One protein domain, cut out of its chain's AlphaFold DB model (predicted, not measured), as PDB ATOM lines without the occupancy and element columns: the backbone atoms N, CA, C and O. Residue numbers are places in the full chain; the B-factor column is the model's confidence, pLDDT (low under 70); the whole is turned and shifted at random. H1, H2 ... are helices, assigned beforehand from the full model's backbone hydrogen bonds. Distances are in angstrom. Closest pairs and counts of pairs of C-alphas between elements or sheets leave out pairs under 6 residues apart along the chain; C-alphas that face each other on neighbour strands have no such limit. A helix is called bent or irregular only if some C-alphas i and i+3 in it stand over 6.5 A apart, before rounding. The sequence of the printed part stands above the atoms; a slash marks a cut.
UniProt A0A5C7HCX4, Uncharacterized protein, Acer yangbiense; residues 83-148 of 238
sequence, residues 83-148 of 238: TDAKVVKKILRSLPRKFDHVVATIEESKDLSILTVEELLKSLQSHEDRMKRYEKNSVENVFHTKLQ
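This is residues 83 to 148 of the 238 residues of an uncharacterized protein of Acer yangbiense (UniProt A0A5C7HCX4). A long helix, H3, sticks out with residues 132 to 148, of which 132 to 147 belong to H3, as a straight arm from a small head made of the two shorter helices H1 and H2 and the first part of H3. In the head the chain runs along H1, folds back along H2 and then turns again into H3. The printed part has 66 residues with three named helices, in the order H1, H2, H3, and no named strand; its class is all helix. The whole is only just loose, close to extended, with a radius of gyration of the C-alphas of 16.0 A, and the C-alphas span 56 by 18 by 18 A, the arm making much of the length.

H1, residues 84 to 94, H2, residues 97 to 109, and H3, residues 117 to 147, form an up and down bundle, a set of helices in which each runs against the one before it. H1 and H2 are close but not clearly touching, with the closest C-alphas, those of Leu 92 and Val 103, 6.3 A apart. They run opposite ways at a shallow tilt of 34.8 degrees, only just short of steep. H1 and H3 touch, H3 with residues 117 to 120 alone, and their closest C-alphas, those of Val 88 and Val 117, are 6.0 A apart. They run the same way at a shallow tilt of 26 degrees. H2 and H3 are close but not clearly touching: their closest C-alphas, those of Val 102 and Leu 124, are 7.8 A apart. These two run opposite ways at a steep tilt of 43 degrees. In H1 every O i to N i+4 pair is within hydrogen-bond range; in H2 it is 7 of 9 and in H3 25 of 27.

H1 begins at C-alpha 84, at (18.395, -30.769, 42.701), and measures 15.3 A from first to last C-alpha. H2, 19.1 A long, is irregular: C-alphas 98 and 101 are 7.8 A apart. H3 is 45.7 A long, from C-alpha 117 at (14.184, -35.442, 43.950) to C-alpha 147 at (-6.925, -74.083, 31.859).

The two C-alphas farthest apart, those of Thr 83 and Gln 148, are 56.5 A apart. Without residues 132 to 148, the body of 49 residues spans 30 by 18 by 17 A, with a radius of gyration of 10.1 A. The printed part has no cut. The link from H1 to H2 is tight, and that from H2 to H3, 7 residues, is short. The mean pLDDT of the printed part is 75.7; it is under 70 in residues 83 to 84, residue 113 and residues 134 to 148.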
ATOM      1  N   THR A  83      22.707 -28.832  42.051       62.75
ATOM      2  CA  THR A  83      21.344 -28.347  42.265       62.75
ATOM      3  C   THR A  83      20.386 -29.502  41.996       62.75
ATOM      4  O   THR A  83      20.612 -30.267  41.050       62.75
ATOM      5  N   ASP A  84      19.339 -29.648  42.803       68.62
ATOM      6  CA  ASP A  84      18.395 -30.769  42.701       68.62
ATOM      7  C   ASP A  84      17.874 -30.945  41.266       68.62
ATOM      8  O   ASP A  84      17.815 -32.058  40.750       68.62
ATOM      9  N   ALA A  85      17.708 -29.837  40.538       71.56
ATOM     10  CA  ALA A  85      17.402 -29.805  39.110       71.56
ATOM     11  C   ALA A  85      18.388 -30.591  38.211       71.56
ATOM     12  O   ALA A  85      17.983 -31.275  37.270       71.56
ATOM     13  N   LYS A  86      19.705 -30.516  38.460       80.31
ATOM     14  CA  LYS A  86      20.716 -31.288  37.708       80.31
ATOM     15  C   LYS A  86      20.639 -32.776  38.031       80.31
ATOM     16  O   LYS A  86      20.896 -33.593  37.146       80.31
ATOM     17  N   VAL A  87      20.319 -33.123  39.277       81.38
ATOM     18  CA  VAL A  87      20.139 -34.516  39.706       81.38
ATOM     19  C   VAL A  87      18.890 -35.095  39.051       81.38
ATOM     20  O   VAL A  87      18.988 -36.127  38.396       81.38
ATOM     21  N   VAL A  88      17.767 -34.379  39.107       81.62
ATOM     22  CA  VAL A  88      16.500 -34.734  38.451       81.62
ATOM     23  C   VAL A  88      16.699 -34.971  36.953       81.62
ATOM     24  O   VAL A  88      16.364 -36.041  36.455       81.62
ATOM     25  N   LYS A  89      17.357 -34.046  36.239       83.31
ATOM     26  CA  LYS A  89      17.655 -34.210  34.801       83.31
ATOM     27  C   LYS A  89      18.538 -35.423  34.500       83.31
ATOM     28  O   LYS A  89      18.365 -36.072  33.471       83.31
ATOM     29  N   LYS A  90      19.509 -35.724  35.366       85.25
ATOM     30  CA  LYS A  90      20.351 -36.919  35.213       85.25
ATOM     31  C   LYS A  90      19.560 -38.197  35.453       85.25
ATOM     32  O   LYS A  90      19.724 -39.131  34.675       85.25
ATOM     33  N   ILE A  91      18.713 -38.219  36.482       85.38
ATOM     34  CA  ILE A  91      17.839 -39.355  36.778       85.38
ATOM     35  C   ILE A  91      16.945 -39.616  35.570       85.38
ATOM     36  O   ILE A  91      17.025 -40.706  35.019       85.38
ATOM     37  N   LEU A  92      16.211 -38.604  35.091       82.56
ATOM     38  CA  LEU A  92      15.321 -38.714  33.931       82.56
ATOM     39  C   LEU A  92      16.036 -39.265  32.685       82.56
ATOM     40  O   LEU A  92      15.529 -40.186  32.057       82.56
ATOM     41  N   ARG A  93      17.261 -38.802  32.380       83.94
ATOM     42  CA  ARG A  93      18.077 -39.345  31.272       83.94
ATOM     43  C   ARG A  93      18.553 -40.783  31.466       83.94
ATOM     44  O   ARG A  93      18.856 -41.455  30.488       83.94
ATOM     45  N   SER A  94      18.725 -41.217  32.710       84.44
ATOM     46  CA  SER A  94      19.215 -42.558  33.039       84.44
ATOM     47  C   SER A  94      18.103 -43.600  33.161       84.44
ATOM     48  O   SER A  94      18.400 -44.783  33.336       84.44
ATOM     49  N   LEU A  95      16.833 -43.183  33.095       83.56
ATOM     50  CA  LEU A  95      15.712 -44.100  33.222       83.56
ATOM     51  C   LEU A  95      15.616 -45.036  32.005       83.56
ATOM     52  O   LEU A  95      15.864 -44.624  30.872       83.56
ATOM     53  N   PRO A  96      15.250 -46.313  32.220       82.12
ATOM     54  CA  PRO A  96      15.040 -47.259  31.134       82.12
ATOM     55  C   PRO A  96      13.794 -46.906  30.310       82.12
ATOM     56  O   PRO A  96      12.822 -46.375  30.847       82.12
ATOM     57  N   ARG A  97      13.783 -47.326  29.035       79.50
ATOM     58  CA  ARG A  97      12.747 -46.995  28.025       79.50
ATOM     59  C   ARG A  97      11.297 -47.237  28.468       79.50
ATOM     60  O   ARG A  97      10.365 -46.597  27.996       79.50
ATOM     61  N   LYS A  98      11.083 -48.145  29.427       81.19
ATOM     62  CA  LYS A  98       9.767 -48.415  30.035       81.19
ATOM     63  C   LYS A  98       9.129 -47.188  30.715       81.19
ATOM     64  O   LYS A  98       7.918 -47.177  30.923       81.19
ATOM     65  N   PHE A  99       9.919 -46.162  31.034       83.88
ATOM     66  CA  PHE A  99       9.456 -44.911  31.631       83.88
ATOM     67  C   PHE A  99       9.378 -43.739  30.640       83.88
ATOM     68  O   PHE A  99       9.042 -42.646  31.076       83.88
ATOM     69  N   ASP A 100       9.626 -43.931  29.337       84.44
ATOM     70  CA  ASP A 100       9.707 -42.825  28.358       84.44
ATOM     71  C   ASP A 100       8.457 -41.924  28.374       84.44
ATOM     72  O   ASP A 100       8.560 -40.702  28.433       84.44
ATOM     73  N   HIS A 101       7.263 -42.522  28.432       85.38
ATOM     74  CA  HIS A 101       6.005 -41.771  28.520       85.38
ATOM     75  C   HIS A 101       5.849 -40.994  29.839       85.38
ATOM     76  O   HIS A 101       5.243 -39.925  29.863       85.38
ATOM     77  N   VAL A 102       6.402 -41.507  30.941       85.31
ATOM     78  CA  VAL A 102       6.396 -40.828  32.246       85.31
ATOM     79  C   VAL A 102       7.366 -39.657  32.229       85.31
ATOM     80  O   VAL A 102       7.035 -38.595  32.744       85.31
ATOM     81  N   VAL A 103       8.540 -39.835  31.618       85.06
ATOM     82  CA  VAL A 103       9.531 -38.770  31.438       85.06
ATOM     83  C   VAL A 103       8.931 -37.636  30.613       85.06
ATOM     84  O   VAL A 103       8.920 -36.515  31.104       85.06
ATOM     85  N   ALA A 104       8.337 -37.931  29.452       84.88
ATOM     86  CA  ALA A 104       7.673 -36.928  28.616       84.88
ATOM     87  C   ALA A 104       6.568 -36.182  29.384       84.88
ATOM     88  O   ALA A 104       6.550 -34.957  29.421       84.88
ATOM     89  N   THR A 105       5.712 -36.919  30.102       85.12
ATOM     90  CA  THR A 105       4.652 -36.314  30.925       85.12
ATOM     91  C   THR A 105       5.228 -35.389  32.000       85.12
ATOM     92  O   THR A 105       4.679 -34.323  32.256       85.12
ATOM     93  N   ILE A 106       6.322 -35.776  32.664       85.38
ATOM     94  CA  ILE A 106       6.964 -34.963  33.708       85.38
ATOM     95  C   ILE A 106       7.653 -33.735  33.107       85.38
ATOM     96  O   ILE A 106       7.592 -32.669  33.711       85.38
ATOM     97  N   GLU A 107       8.281 -33.872  31.940       84.00
ATOM     98  CA  GLU A 107       8.915 -32.766  31.220       84.00
ATOM     99  C   GLU A 107       7.893 -31.731  30.731       84.00
ATOM    100  O   GLU A 107       8.190 -30.540  30.743       84.00
ATOM    101  N   GLU A 108       6.687 -32.166  30.361       82.88
ATOM    102  CA  GLU A 108       5.600 -31.283  29.924       82.88
ATOM    103  C   GLU A 108       4.814 -30.663  31.088       82.88
ATOM    104  O   GLU A 108       4.393 -29.513  31.007       82.88
ATOM    105  N   SER A 109       4.587 -31.415  32.171       80.62
ATOM    106  CA  SER A 109       3.684 -30.994  33.254       80.62
ATOM    107  C   SER A 109       4.361 -30.305  34.439       80.62
ATOM    108  O   SER A 109       3.654 -29.748  35.281       80.62
ATOM    109  N   LYS A 110       5.695 -30.360  34.567       79.62
ATOM    110  CA  LYS A 110       6.396 -29.855  35.758       79.62
ATOM    111  C   LYS A 110       7.688 -29.109  35.433       79.62
ATOM    112  O   LYS A 110       8.529 -29.566  34.663       79.62
ATOM    113  N   ASP A 111       7.914 -28.018  36.161       75.56
ATOM    114  CA  ASP A 111       9.152 -27.248  36.079       75.56
ATOM    115  C   ASP A 111      10.318 -27.969  36.770       75.56
ATOM    116  O   ASP A 111      10.402 -28.057  37.998       75.56
ATOM    117  N   LEU A 112      11.284 -28.433  35.972       74.19
ATOM    118  CA  LEU A 112      12.470 -29.184  36.420       74.19
ATOM    119  C   LEU A 112      13.390 -28.409  37.386       74.19
ATOM    120  O   LEU A 112      14.322 -28.990  37.941       74.19
ATOM    121  N   SER A 113      13.193 -27.097  37.531       69.56
ATOM    122  CA  SER A 113      13.920 -26.229  38.465       69.56
ATOM    123  C   SER A 113      13.360 -26.254  39.887       69.56
ATOM    124  O   SER A 113      14.116 -25.993  40.818       69.56
ATOM    125  N   ILE A 114      12.068 -26.548  40.044       76.44
ATOM    126  CA  ILE A 114      11.348 -26.552  41.330       76.44
ATOM    127  C   ILE A 114      11.103 -27.991  41.802       76.44
ATOM    128  O   ILE A 114      11.026 -28.254  42.999       76.44
ATOM    129  N   LEU A 115      11.037 -28.929  40.855       76.00
ATOM    130  CA  LEU A 115      10.861 -30.355  41.102       76.00
ATOM    131  C   LEU A 115      11.952 -30.901  42.028       76.00
ATOM    132  O   LEU A 115      13.139 -30.920  41.686       76.00
ATOM    133  N   THR A 116      11.536 -31.391  43.192       82.31
ATOM    134  CA  THR A 116      12.446 -32.033  44.141       82.31
ATOM    135  C   THR A 116      12.703 -33.487  43.750       82.31
ATOM    136  O   THR A 116      11.891 -34.146  43.092       82.31
ATOM    137  N   VAL A 117      13.844 -34.028  44.185       81.19
ATOM    138  CA  VAL A 117      14.184 -35.442  43.950       81.19
ATOM    139  C   VAL A 117      13.132 -36.365  44.575       81.19
ATOM    140  O   VAL A 117      12.781 -37.385  43.987       81.19
ATOM    141  N   GLU A 118      12.577 -35.997  45.730       82.50
ATOM    142  CA  GLU A 118      11.560 -36.791  46.425       82.50
ATOM    143  C   GLU A 118      10.255 -36.911  45.632       82.50
ATOM    144  O   GLU A 118       9.681 -37.995  45.532       82.50
ATOM    145  N   GLU A 119       9.779 -35.816  45.041       83.25
ATOM    146  CA  GLU A 119       8.572 -35.813  44.210       83.25
ATOM    147  C   GLU A 119       8.750 -36.625  42.927       83.25
ATOM    148  O   GLU A 119       7.840 -37.354  42.521       83.25
ATOM    149  N   LEU A 120       9.935 -36.540  42.312       85.31
ATOM    150  CA  LEU A 120      10.284 -37.369  41.163       85.31
ATOM    151  C   LEU A 120      10.245 -38.856  41.534       85.31
ATOM    152  O   LEU A 120       9.611 -39.648  40.837       85.31
ATOM    153  N   LEU A 121      10.878 -39.232  42.647       85.31
ATOM    154  CA  LEU A 121      10.913 -40.617  43.118       85.31
ATOM    155  C   LEU A 121       9.508 -41.153  43.412       85.31
ATOM    156  O   LEU A 121       9.191 -42.265  42.994       85.31
ATOM    157  N   LYS A 122       8.636 -40.350  44.037       88.19
ATOM    158  CA  LYS A 122       7.226 -40.715  44.269       88.19
ATOM    159  C   LYS A 122       6.481 -40.981  42.957       88.19
ATOM    160  O   LYS A 122       5.732 -41.952  42.857       88.19
ATOM    161  N   SER A 123       6.702 -40.145  41.940       85.62
ATOM    162  CA  SER A 123       6.087 -40.315  40.617       85.62
ATOM    163  C   SER A 123       6.553 -41.600  39.930       85.62
ATOM    164  O   SER A 123       5.737 -42.343  39.383       85.62
ATOM    165  N   LEU A 124       7.857 -41.882  39.984       87.31
ATOM    166  CA  LEU A 124       8.446 -43.084  39.395       87.31
ATOM    167  C   LEU A 124       7.983 -44.354  40.109       87.31
ATOM    168  O   LEU A 124       7.614 -45.322  39.452       87.31
ATOM    169  N   GLN A 125       7.932 -44.335  41.439       87.19
ATOM    170  CA  GLN A 125       7.480 -45.470  42.238       87.19
ATOM    171  C   GLN A 125       6.005 -45.800  41.976       87.19
ATOM    172  O   GLN A 125       5.662 -46.958  41.746       87.19
ATOM    173  N   SER A 126       5.141 -44.781  41.929       87.81
ATOM    174  CA  SER A 126       3.722 -44.956  41.591       87.81
ATOM    175  C   SER A 126       3.539 -45.604  40.214       87.81
ATOM    176  O   SER A 126       2.685 -46.477  40.027       87.81
ATOM    177  N   HIS A 127       4.376 -45.224  39.245       85.50
ATOM    178  CA  HIS A 127       4.374 -45.841  37.925       85.50
ATOM    179  C   HIS A 127       4.846 -47.296  37.954       85.50
ATOM    180  O   HIS A 127       4.194 -48.167  37.379       85.50
ATOM    181  N   GLU A 128       5.918 -47.583  38.684       85.88
ATOM    182  CA  GLU A 128       6.442 -48.939  38.829       85.88
ATOM    183  C   GLU A 128       5.427 -49.883  39.492       85.88
ATOM    184  O   GLU A 128       5.240 -51.017  39.050       85.88
ATOM    185  N   ASP A 129       4.692 -49.401  40.493       85.19
ATOM    186  CA  ASP A 129       3.635 -50.162  41.161       85.19
ATOM    187  C   ASP A 129       2.396 -50.363  40.274       85.19
ATOM    188  O   ASP A 129       1.688 -51.369  40.395       85.19
ATOM    189  N   ARG A 130       2.116 -49.441  39.343       81.25
ATOM    190  CA  ARG A 130       1.131 -49.679  38.276       81.25
ATOM    191  C   ARG A 130       1.629 -50.746  37.302       81.25
ATOM    192  O   ARG A 130       0.857 -51.641  36.972       81.25
ATOM    193  N   MET A 131       2.904 -50.721  36.912       74.62
ATOM    194  CA  MET A 131       3.494 -51.716  36.006       74.62
ATOM    195  C   MET A 131       3.523 -53.130  36.600       74.62
ATOM    196  O   MET A 131       3.148 -54.081  35.915       74.62
ATOM    197  N   LYS A 132       3.855 -53.284  37.887       77.69
ATOM    198  CA  LYS A 132       3.830 -54.592  38.574       77.69
ATOM    199  C   LYS A 132       2.454 -55.256  38.545       77.69
ATOM    200  O   LYS A 132       2.363 -56.480  38.481       77.69
ATOM    201  N   ARG A 133       1.373 -54.466  38.572       71.06
ATOM    202  CA  ARG A 133       0.007 -54.996  38.431       71.06
ATOM    203  C   ARG A 133      -0.241 -55.568  37.034       71.06
ATOM    204  O   ARG A 133      -0.899 -56.592  36.924       71.06
ATOM    205  N   TYR A 134       0.333 -54.988  35.983       64.75
ATOM    206  CA  TYR A 134       0.227 -55.543  34.630       64.75
ATOM    207  C   TYR A 134       1.080 -56.798  34.425       64.75
ATOM    208  O   TYR A 134       0.602 -57.741  33.806       64.75
ATOM    209  N   GLU A 135       2.296 -56.861  34.975       61.50
ATOM    210  CA  GLU A 135       3.100 -58.095  34.939       61.50
ATOM    211  C   GLU A 135       2.404 -59.245  35.673       61.50
ATOM    212  O   GLU A 135       2.330 -60.354  35.143       61.50
ATOM    213  N   LYS A 136       1.816 -58.971  36.847       58.12
ATOM    214  CA  LYS A 136       1.057 -59.962  37.618       58.12
ATOM    215  C   LYS A 136      -0.185 -60.450  36.863       58.12
ATOM    216  O   LYS A 136      -0.391 -61.655  36.737       58.12
ATOM    217  N   ASN A 137      -0.956 -59.531  36.283       57.03
ATOM    218  CA  ASN A 137      -2.134 -59.880  35.495       57.03
ATOM    219  C   ASN A 137      -1.768 -60.580  34.173       57.03
ATOM    220  O   ASN A 137      -2.529 -61.421  33.712       57.03
ATOM    221  N   SER A 138      -0.619 -60.280  33.557       56.75
ATOM    222  CA  SER A 138      -0.170 -60.954  32.331       56.75
ATOM    223  C   SER A 138       0.165 -62.423  32.578       56.75
ATOM    224  O   SER A 138      -0.162 -63.256  31.738       56.75
ATOM    225  N   VAL A 139       0.801 -62.764  33.704       58.47
ATOM    226  CA  VAL A 139       1.052 -64.174  34.037       58.47
ATOM    227  C   VAL A 139      -0.234 -64.871  34.479       58.47
ATOM    228  O   VAL A 139      -0.533 -65.942  33.958       58.47
ATOM    229  N   GLU A 140      -1.051 -64.257  35.342       58.75
ATOM    230  CA  GLU A 140      -2.315 -64.849  35.816       58.75
ATOM    231  C   GLU A 140      -3.310 -65.082  34.665       58.75
ATOM    232  O   GLU A 140      -3.859 -66.180  34.541       58.75
ATOM    233  N   ASN A 141      -3.468 -64.126  33.743       59.72
ATOM    234  CA  ASN A 141      -4.358 -64.279  32.588       59.72
ATOM    235  C   ASN A 141      -3.886 -65.385  31.627       59.72
ATOM    236  O   ASN A 141      -4.715 -66.132  31.115       59.72
ATOM    237  N   VAL A 142      -2.573 -65.558  31.428       51.72
ATOM    238  CA  VAL A 142      -2.023 -66.645  30.592       51.72
ATOM    239  C   VAL A 142      -2.242 -68.025  31.230       51.72
ATOM    240  O   VAL A 142      -2.502 -68.999  30.515       51.72
ATOM    241  N   PHE A 143      -2.214 -68.131  32.563       52.94
ATOM    242  CA  PHE A 143      -2.556 -69.376  33.264       52.94
ATOM    243  C   PHE A 143      -4.054 -69.701  33.190       52.94
ATOM    244  O   PHE A 143      -4.415 -70.863  32.988       52.94
ATOM    245  N   HIS A 144      -4.930 -68.696  33.275       55.66
ATOM    246  CA  HIS A 144      -6.375 -68.904  33.157       55.66
ATOM    247  C   HIS A 144      -6.811 -69.305  31.739       55.66
ATOM    248  O   HIS A 144      -7.646 -70.201  31.600       55.66
ATOM    249  N   THR A 145      -6.213 -68.743  30.683       54.94
ATOM    250  CA  THR A 145      -6.541 -69.123  29.295       54.94
ATOM    251  C   THR A 145      -6.109 -70.557  28.962       54.94
ATOM    252  O   THR A 145      -6.796 -71.248  28.214       54.94
ATOM    253  N   LYS A 146      -5.017 -71.063  29.555       52.34
ATOM    254  CA  LYS A 146      -4.541 -72.437  29.302       52.34
ATOM    255  C   LYS A 146      -5.351 -73.517  30.030       52.34
ATOM    256  O   LYS A 146      -5.367 -74.660  29.582       52.34
ATOM    257  N   LEU A 147      -6.058 -73.165  31.106       51.78
ATOM    258  CA  LEU A 147      -6.925 -74.083  31.859       51.78
ATOM    259  C   LEU A 147      -8.311 -74.299  31.225       51.78
ATOM    260  O   LEU A 147      -9.005 -75.236  31.608       51.78
ATOM    261  N   GLN A 148      -8.715 -73.491  30.238       48.97
ATOM    262  CA  GLN A 148     -10.026 -73.620  29.581       48.97
ATOM    263  C   GLN A 148     -10.026 -74.489  28.308       48.97
ATOM    264  O   GLN A 148     -11.090 -74.743  27.754       48.97
TER     265      GLN A 148